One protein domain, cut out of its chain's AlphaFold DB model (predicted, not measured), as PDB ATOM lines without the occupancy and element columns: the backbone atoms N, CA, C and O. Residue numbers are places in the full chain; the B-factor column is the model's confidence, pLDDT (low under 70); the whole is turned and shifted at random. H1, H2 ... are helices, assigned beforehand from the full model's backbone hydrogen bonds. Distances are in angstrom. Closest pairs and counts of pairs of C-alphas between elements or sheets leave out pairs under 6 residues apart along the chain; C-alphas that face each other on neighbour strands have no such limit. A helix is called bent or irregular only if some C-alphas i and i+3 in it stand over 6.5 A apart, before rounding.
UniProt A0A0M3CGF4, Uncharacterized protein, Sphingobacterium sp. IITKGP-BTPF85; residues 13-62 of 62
ATOM      1  N   THR A  13     -37.167 -28.430  40.862       93.81
ATOM      2  CA  THR A  13     -36.829 -28.478  39.433       93.81
ATOM      3  C   THR A  13     -37.740 -29.432  38.661       93.81
ATOM      4  O   THR A  13     -38.068 -29.164  37.501       93.81
ATOM      5  N   ALA A  14     -38.223 -30.494  39.316       93.69
ATOM      6  CA  ALA A  14     -39.173 -31.438  38.736       93.69
ATOM      7  C   ALA A  14     -40.521 -30.771  38.422       93.69
ATOM      8  O   ALA A  14     -41.119 -31.060  37.384       93.69
ATOM      9  N   ILE A  15     -40.961 -29.833  39.268       92.62
ATOM     10  CA  ILE A  15     -42.206 -29.076  39.073       92.62
ATOM     11  C   ILE A  15     -42.115 -28.200  37.820       92.62
ATOM     12  O   ILE A  15     -43.006 -28.247  36.970       92.62
ATOM     13  N   SER A  16     -41.030 -27.434  37.665       94.69
ATOM     14  CA  SER A  16     -40.825 -26.588  36.480       94.69
ATOM     15  C   SER A  16     -40.821 -27.415  35.198       94.69
ATOM     16  O   SER A  16     -41.522 -27.087  34.241       94.69
ATOM     17  N   LYS A  17     -40.109 -28.548  35.213       95.88
ATOM     18  CA  LYS A  17     -40.057 -29.466  34.076       95.88
ATOM     19  C   LYS A  17     -41.434 -30.032  33.721       95.88
ATOM     20  O   LYS A  17     -41.786 -30.082  32.547       95.88
ATOM     21  N   LEU A  18     -42.230 -30.425  34.719       95.31
ATOM     22  CA  LEU A  18     -43.597 -30.899  34.496       95.31
ATOM     23  C   LEU A  18     -44.441 -29.844  33.768       95.31
ATOM     24  O   LEU A  18     -45.142 -30.170  32.811       95.31
ATOM     25  N   VAL A  19     -44.382 -28.589  34.219       95.31
ATOM     26  CA  VAL A  19     -45.146 -27.494  33.608       95.31
ATOM     27  C   VAL A  19     -44.700 -27.267  32.165       95.31
ATOM     28  O   VAL A  19     -45.550 -27.155  31.282       95.31
ATOM     29  N   GLU A  20     -43.392 -27.254  31.906       96.12
ATOM     30  CA  GLU A  20     -42.836 -27.127  30.554       96.12
ATOM     31  C   GLU A  20     -43.298 -28.265  29.636       96.12
ATOM     32  O   GLU A  20     -43.781 -28.006  28.533       96.12
ATOM     33  N   ASP A  21     -43.235 -29.513  30.105       95.12
ATOM     34  CA  ASP A  21     -43.637 -30.694  29.337       95.12
ATOM     35  C   ASP A  21     -45.145 -30.689  29.012       95.12
ATOM     36  O   ASP A  21     -45.557 -31.060  27.906       95.12
ATOM     37  N   VAL A  22     -45.991 -30.254  29.955       95.94
ATOM     38  CA  VAL A  22     -47.445 -30.116  29.751       95.94
ATOM     39  C   VAL A  22     -47.746 -28.989  28.762       95.94
ATOM     40  O   VAL A  22     -48.531 -29.183  27.831       95.94
ATOM     41  N   MET A  23     -47.095 -27.833  28.914       96.19
ATOM     42  CA  MET A  23     -47.252 -26.698  28.002       96.19
ATOM     43  C   MET A  23     -46.781 -27.039  26.587       96.19
ATOM     44  O   MET A  23     -47.463 -26.701  25.624       96.19
ATOM     45  N   ALA A  24     -45.669 -27.762  26.442       95.69
ATOM     46  CA  ALA A  24     -45.178 -28.217  25.145       95.69
ATOM     47  C   ALA A  24     -46.140 -29.211  24.471       95.69
ATOM     48  O   ALA A  24     -46.270 -29.211  23.247       95.69
ATOM     49  N   HIS A  25     -46.832 -30.045  25.254       95.12
ATOM     50  CA  HIS A  25     -47.745 -31.055  24.723       95.12
ATOM     51  C   HIS A  25     -49.136 -30.506  24.371       95.12
ATOM     52  O   HIS A  25     -49.707 -30.894  23.354       95.12
ATOM     53  N   PHE A  26     -49.696 -29.628  25.210       95.75
ATOM     54  CA  PHE A  26     -51.084 -29.160  25.094       95.75
ATOM     55  C   PHE A  26     -51.210 -27.680  24.699       95.75
ATOM     56  O   PHE A  26     -52.302 -27.224  24.366       95.75
ATOM     57  N   GLY A  27     -50.116 -26.916  24.730       97.12
ATOM     58  CA  GLY A  27     -50.056 -25.496  24.365       97.12
ATOM     59  C   GLY A  27     -50.595 -24.528  25.424       97.12
ATOM     60  O   GLY A  27     -50.261 -23.345  25.391       97.12
ATOM     61  N   ARG A  28     -51.422 -25.005  26.362       96.81
ATOM     62  CA  ARG A  28     -52.001 -24.215  27.459       96.81
ATOM     63  C   ARG A  28     -52.394 -25.095  28.647       96.81
ATOM     64  O   ARG A  28     -52.620 -26.292  28.485       96.81
ATOM     65  N   ILE A  29     -52.533 -24.472  29.816       96.50
ATOM     66  CA  ILE A  29     -53.108 -25.063  31.032       96.50
ATOM     67  C   ILE A  29     -54.318 -24.218  31.429       96.50
ATOM     68  O   ILE A  29     -54.176 -23.040  31.748       96.50
ATOM     69  N   ASP A  30     -55.509 -24.816  31.400       97.50
ATOM     70  CA  ASP A  30     -56.770 -24.137  31.743       97.50
ATOM     71  C   ASP A  30     -57.173 -24.298  33.212       97.50
ATOM     72  O   ASP A  30     -58.007 -23.553  33.721       97.50
ATOM     73  N   GLY A  31     -56.580 -25.267  33.906       94.81
ATOM     74  CA  GLY A  31     -56.855 -25.537  35.307       94.81
ATOM     75  C   GLY A  31     -55.701 -26.275  35.967       94.81
ATOM     76  O   GLY A  31     -55.042 -27.106  35.343       94.81
ATOM     77  N   LEU A  32     -55.480 -25.966  37.241       93.94
ATOM     78  CA  LEU A  32     -54.493 -26.609  38.097       93.94
ATOM     79  C   LEU A  32     -55.208 -27.197  39.311       93.94
ATOM     80  O   LEU A  32     -55.947 -26.497  40.001       93.94
ATOM     81  N   VAL A  33     -54.973 -28.478  39.575       92.62
ATOM     82  CA  VAL A  33     -55.490 -29.171  40.755       92.62
ATOM     83  C   VAL A  33     -54.304 -29.553  41.642       92.62
ATOM     84  O   VAL A  33     -53.633 -30.553  41.392       92.62
ATOM     85  N   ASN A  34     -54.054 -28.766  42.691       91.00
ATOM     86  CA  ASN A  34     -53.044 -29.068  43.711       91.00
ATOM     87  C   ASN A  34     -53.600 -30.111  44.694       91.00
ATOM     88  O   ASN A  34     -54.135 -29.766  45.741       91.00
ATOM     89  N   ASN A  35     -53.554 -31.388  44.306       89.00
ATOM     90  CA  ASN A  35     -54.132 -32.505  45.073       89.00
ATOM     91  C   ASN A  35     -53.086 -33.397  45.763       89.00
ATOM     92  O   ASN A  35     -53.431 -34.304  46.518       89.00
ATOM     93  N   ALA A  36     -51.807 -33.209  45.468       86.50
ATOM     94  CA  ALA A  36     -50.775 -34.032  46.070       86.50
ATOM     95  C   ALA A  36     -50.600 -33.681  47.551       86.50
ATOM     96  O   ALA A  36     -50.606 -32.514  47.923       86.50
ATOM     97  N   TYR A  37     -50.435 -34.708  48.378       82.81
ATOM     98  CA  TYR A  37     -50.168 -34.558  49.799       82.81
ATOM     99  C   TYR A  37     -49.283 -35.725  50.260       82.81
ATOM    100  O   TYR A  37     -49.526 -36.870  49.852       82.81
ATOM    101  N   PRO A  38     -48.252 -35.487  51.084       79.38
ATOM    102  CA  PRO A  38     -47.345 -36.533  51.535       79.38
ATOM    103  C   PRO A  38     -48.072 -37.501  52.467       79.38
ATOM    104  O   PRO A  38     -48.595 -37.121  53.511       79.38
ATOM    105  N   ARG A  39     -48.086 -38.786  52.110       76.19
ATOM    106  CA  ARG A  39     -48.692 -39.826  52.943       76.19
ATOM    107  C   ARG A  39     -47.668 -40.336  53.953       76.19
ATOM    108  O   ARG A  39     -46.844 -41.187  53.628       76.19
ATOM    109  N   THR A  40     -47.706 -39.798  55.163       78.31
ATOM    110  CA  THR A  40     -46.851 -40.225  56.276       78.31
ATOM    111  C   THR A  40     -47.496 -41.381  57.058       78.31
ATOM    112  O   THR A  40     -48.700 -41.627  56.962       78.31
ATOM    113  N   SER A  41     -46.701 -42.156  57.802       81.50
ATOM    114  CA  SER A  41     -47.182 -43.328  58.559       81.50
ATOM    115  C   SER A  41     -48.051 -42.973  59.772       81.50
ATOM    116  O   SER A  41     -48.803 -43.810  60.255       81.50
ATOM    117  N   ASP A  42     -47.937 -41.741  60.253       82.06
ATOM    118  CA  ASP A  42     -48.685 -41.131  61.358       82.06
ATOM    119  C   ASP A  42     -49.950 -40.394  60.881       82.06
ATOM    120  O   ASP A  42     -50.521 -39.579  61.606       82.06
ATOM    121  N   TRP A  43     -50.419 -40.683  59.663       80.62
ATOM    122  CA  TRP A  43     -51.649 -40.108  59.127       80.62
ATOM    123  C   TRP A  43     -52.844 -40.340  60.062       80.62
ATOM    124  O   TRP A  43     -53.232 -41.482  60.314       80.62
ATOM    125  N   GLY A  44     -53.461 -39.257  60.537       82.25
ATOM    126  CA  GLY A  44     -54.592 -39.314  61.468       82.25
ATOM    127  C   GLY A  44     -54.207 -39.399  62.949       82.25
ATOM    128  O   GLY A  44     -55.101 -39.529  63.786       82.25
ATOM    129  N   ALA A  45     -52.916 -39.301  63.287       86.00
ATOM    130  CA  ALA A  45     -52.487 -39.025  64.656       86.00
ATOM    131  C   ALA A  45     -53.053 -37.679  65.136       86.00
ATOM    132  O   ALA A  45     -53.326 -36.775  64.337       86.00
ATOM    133  N   LYS A  46     -53.238 -37.536  66.452       88.62
ATOM    134  CA  LYS A  46     -53.580 -36.232  67.023       88.62
ATOM    135  C   LYS A  46     -52.431 -35.266  66.782       88.62
ATOM    136  O   LYS A  46     -51.277 -35.680  66.766       88.62
ATOM    137  N   PHE A  47     -52.749 -33.987  66.627       84.81
ATOM    138  CA  PHE A  47     -51.759 -32.961  66.307       84.81
ATOM    139  C   PHE A  47     -50.591 -32.937  67.306       84.81
ATOM    140  O   PHE A  47     -49.437 -32.859  66.895       84.81
ATOM    141  N   GLU A  48     -50.884 -33.071  68.600       90.56
ATOM    142  CA  GLU A  48     -49.897 -33.113  69.683       90.56
ATOM    143  C   GLU A  48     -48.951 -34.326  69.642       90.56
ATOM    144  O   GLU A  48     -47.879 -34.279  70.244       90.56
ATOM    145  N   ASP A  49     -49.320 -35.377  68.906       90.19
ATOM    146  CA  ASP A  49     -48.561 -36.622  68.792       90.19
ATOM    147  C   ASP A  49     -47.749 -36.699  67.482       90.19
ATOM    148  O   ASP A  49     -46.998 -37.658  67.282       90.19
ATOM    149  N   ILE A  50     -47.880 -35.716  66.576       89.06
ATOM    150  CA  ILE A  50     -47.159 -35.700  65.294       89.06
ATOM    151  C   ILE A  50     -45.683 -35.340  65.543       89.06
ATOM    152  O   ILE A  50     -45.388 -34.241  66.024       89.06
ATOM    153  N   PRO A  51     -44.721 -36.205  65.170       90.81
ATOM    154  CA  PRO A  51     -43.306 -35.869  65.213       90.81
ATOM    155  C   PRO A  51     -42.998 -34.633  64.365       90.81
ATOM    156  O   PRO A  51     -43.469 -34.500  63.235       90.81
ATOM    157  N   PHE A  52     -42.125 -33.761  64.873       88.12
ATOM    158  CA  PHE A  52     -41.746 -32.521  64.191       88.12
ATOM    159  C   PHE A  52     -41.272 -32.743  62.743       88.12
ATOM    160  O   PHE A  52     -41.624 -31.982  61.847       88.12
ATOM    161  N   GLU A  53     -40.520 -33.817  62.490       87.00
ATOM    162  CA  GLU A  53     -40.035 -34.148  61.146       87.00
ATOM    163  C   GLU A  53     -41.177 -34.507  60.178       87.00
ATOM    164  O   GLU A  53     -41.184 -34.051  59.033       87.00
ATOM    165  N   SER A  54     -42.161 -35.292  60.632       84.38
ATOM    166  CA  SER A  54     -43.361 -35.603  59.843       84.38
ATOM    167  C   SER A  54     -44.153 -34.338  59.539       84.38
ATOM    168  O   SER A  54     -44.543 -34.110  58.394       84.38
ATOM    169  N   TRP A  55     -44.327 -33.479  60.544       84.06
ATOM    170  CA  TRP A  55     -45.019 -32.204  60.394       84.06
ATOM    171  C   TRP A  55     -44.319 -31.277  59.386       84.06
ATOM    172  O   TRP A  55     -44.965 -30.706  58.508       84.06
ATOM    173  N   GLN A  56     -42.987 -31.186  59.430       85.62
ATOM    174  CA  GLN A  56     -42.212 -30.390  58.475       85.62
ATOM    175  C   GLN A  56     -42.345 -30.914  57.033       85.62
ATOM    176  O   GLN A  56     -42.433 -30.122  56.091       85.62
ATOM    177  N   LYS A  57     -42.401 -32.240  56.841       82.81
ATOM    178  CA  LYS A  57     -42.642 -32.852  55.521       82.81
ATOM    179  C   LYS A  57     -44.029 -32.510  54.982       82.81
ATOM    180  O   LYS A  57     -44.138 -32.183  53.802       82.81
ATOM    181  N   MET A  58     -45.055 -32.529  55.837       79.88
ATOM    182  CA  MET A  58     -46.410 -32.099  55.469       79.88
ATOM    183  C   MET A  58     -46.424 -30.657  54.965       79.88
ATOM    184  O   MET A  58     -46.996 -30.400  53.915       79.88
ATOM    185  N   LEU A  59     -45.751 -29.734  55.657       78.88
ATOM    186  CA  LEU A  59     -45.687 -28.324  55.250       78.88
ATOM    187  C   LEU A  59     -44.911 -28.086  53.954       78.88
ATOM    188  O   LEU A  59     -45.213 -27.150  53.228       78.88
ATOM    189  N   THR A  60     -43.892 -28.898  53.683       76.12
ATOM    190  CA  THR A  60     -43.023 -28.702  52.513       76.12
ATOM    191  C   THR A  60     -43.710 -29.111  51.206       76.12
ATOM    192  O   THR A  60     -43.386 -28.578  50.151       76.12
ATOM    193  N   CYS A  61     -44.645 -30.061  51.262       65.31
ATOM    194  CA  CYS A  61     -45.290 -30.644  50.081       65.31
ATOM    195  C   CYS A  61     -46.725 -30.135  49.840       65.31
ATOM    196  O   CYS A  61     -47.441 -30.750  49.048       65.31
ATOM    197  N   ASN A  62     -47.157 -29.093  50.555       70.62
ATOM    198  CA  ASN A  62     -48.535 -28.593  50.586       70.62
ATOM    199  C   ASN A  62     -48.606 -27.115  50.186       70.62
ATOM    200  O   ASN A  62     -47.591 -26.408  50.375       70.62
TER     201      ASN A  62
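What this domain is: This is residues 13 to 62 of the 62 residues of an uncharacterized protein of Sphingobacterium sp. IITKGP-BTPF85 (UniProt A0A0M3CGF4). A long, thin model: the longer helix, H1, lies toward one end and the shorter helix, H2, toward the other, joined by a long winding link that turns back after H1, runs past it to the far end and loops round into H2. The helices do not pack on each other, and most of H1, residues 13 to 18 and 20 to 26, stands free. The printed part has 50 residues, with two named helices in the order H1, H2 and no named strand; the class is all helix, though only 23 residues, under half, are in named elements. The whole is extended, a rod with a radius of gyration of the C-alphas of 15.7 A and spans of 46 by 20 by 14 A.

How they stand to each other: H1, residues 13 to 26, is the longest helix, and H2, residues 52 to 60, is apart from it. Along both helices z falls from the first C-alpha to the last. H1 and H2 have every O i to N i+4 pair within hydrogen-bond range, and neither helix is bent. The stretch that stands free at residues 20 to 27 takes in Gly 27, the first residue after H1.

Where its parts are: H1 begins at C-alpha 13, (-36.829, -28.478, 39.433), and ends at C-alpha 26, (-51.084, -29.160, 25.094), a length of 20.2 A. H2, of nine residues, measures 12.4 A and ends at C-alpha 60, (-43.023, -28.702, 52.513). Between them, residues 47 to 49 are a short helical run without a name.

The domain as a whole: The C-alphas of Gly 27 and Glu 48, the two farthest apart, are 46.0 A from each other. The link from H1 to H2 is long, with 25 residues, and the printed part has no cut. The mean pLDDT of the printed part is 88.3, and residue 61 alone is under 70.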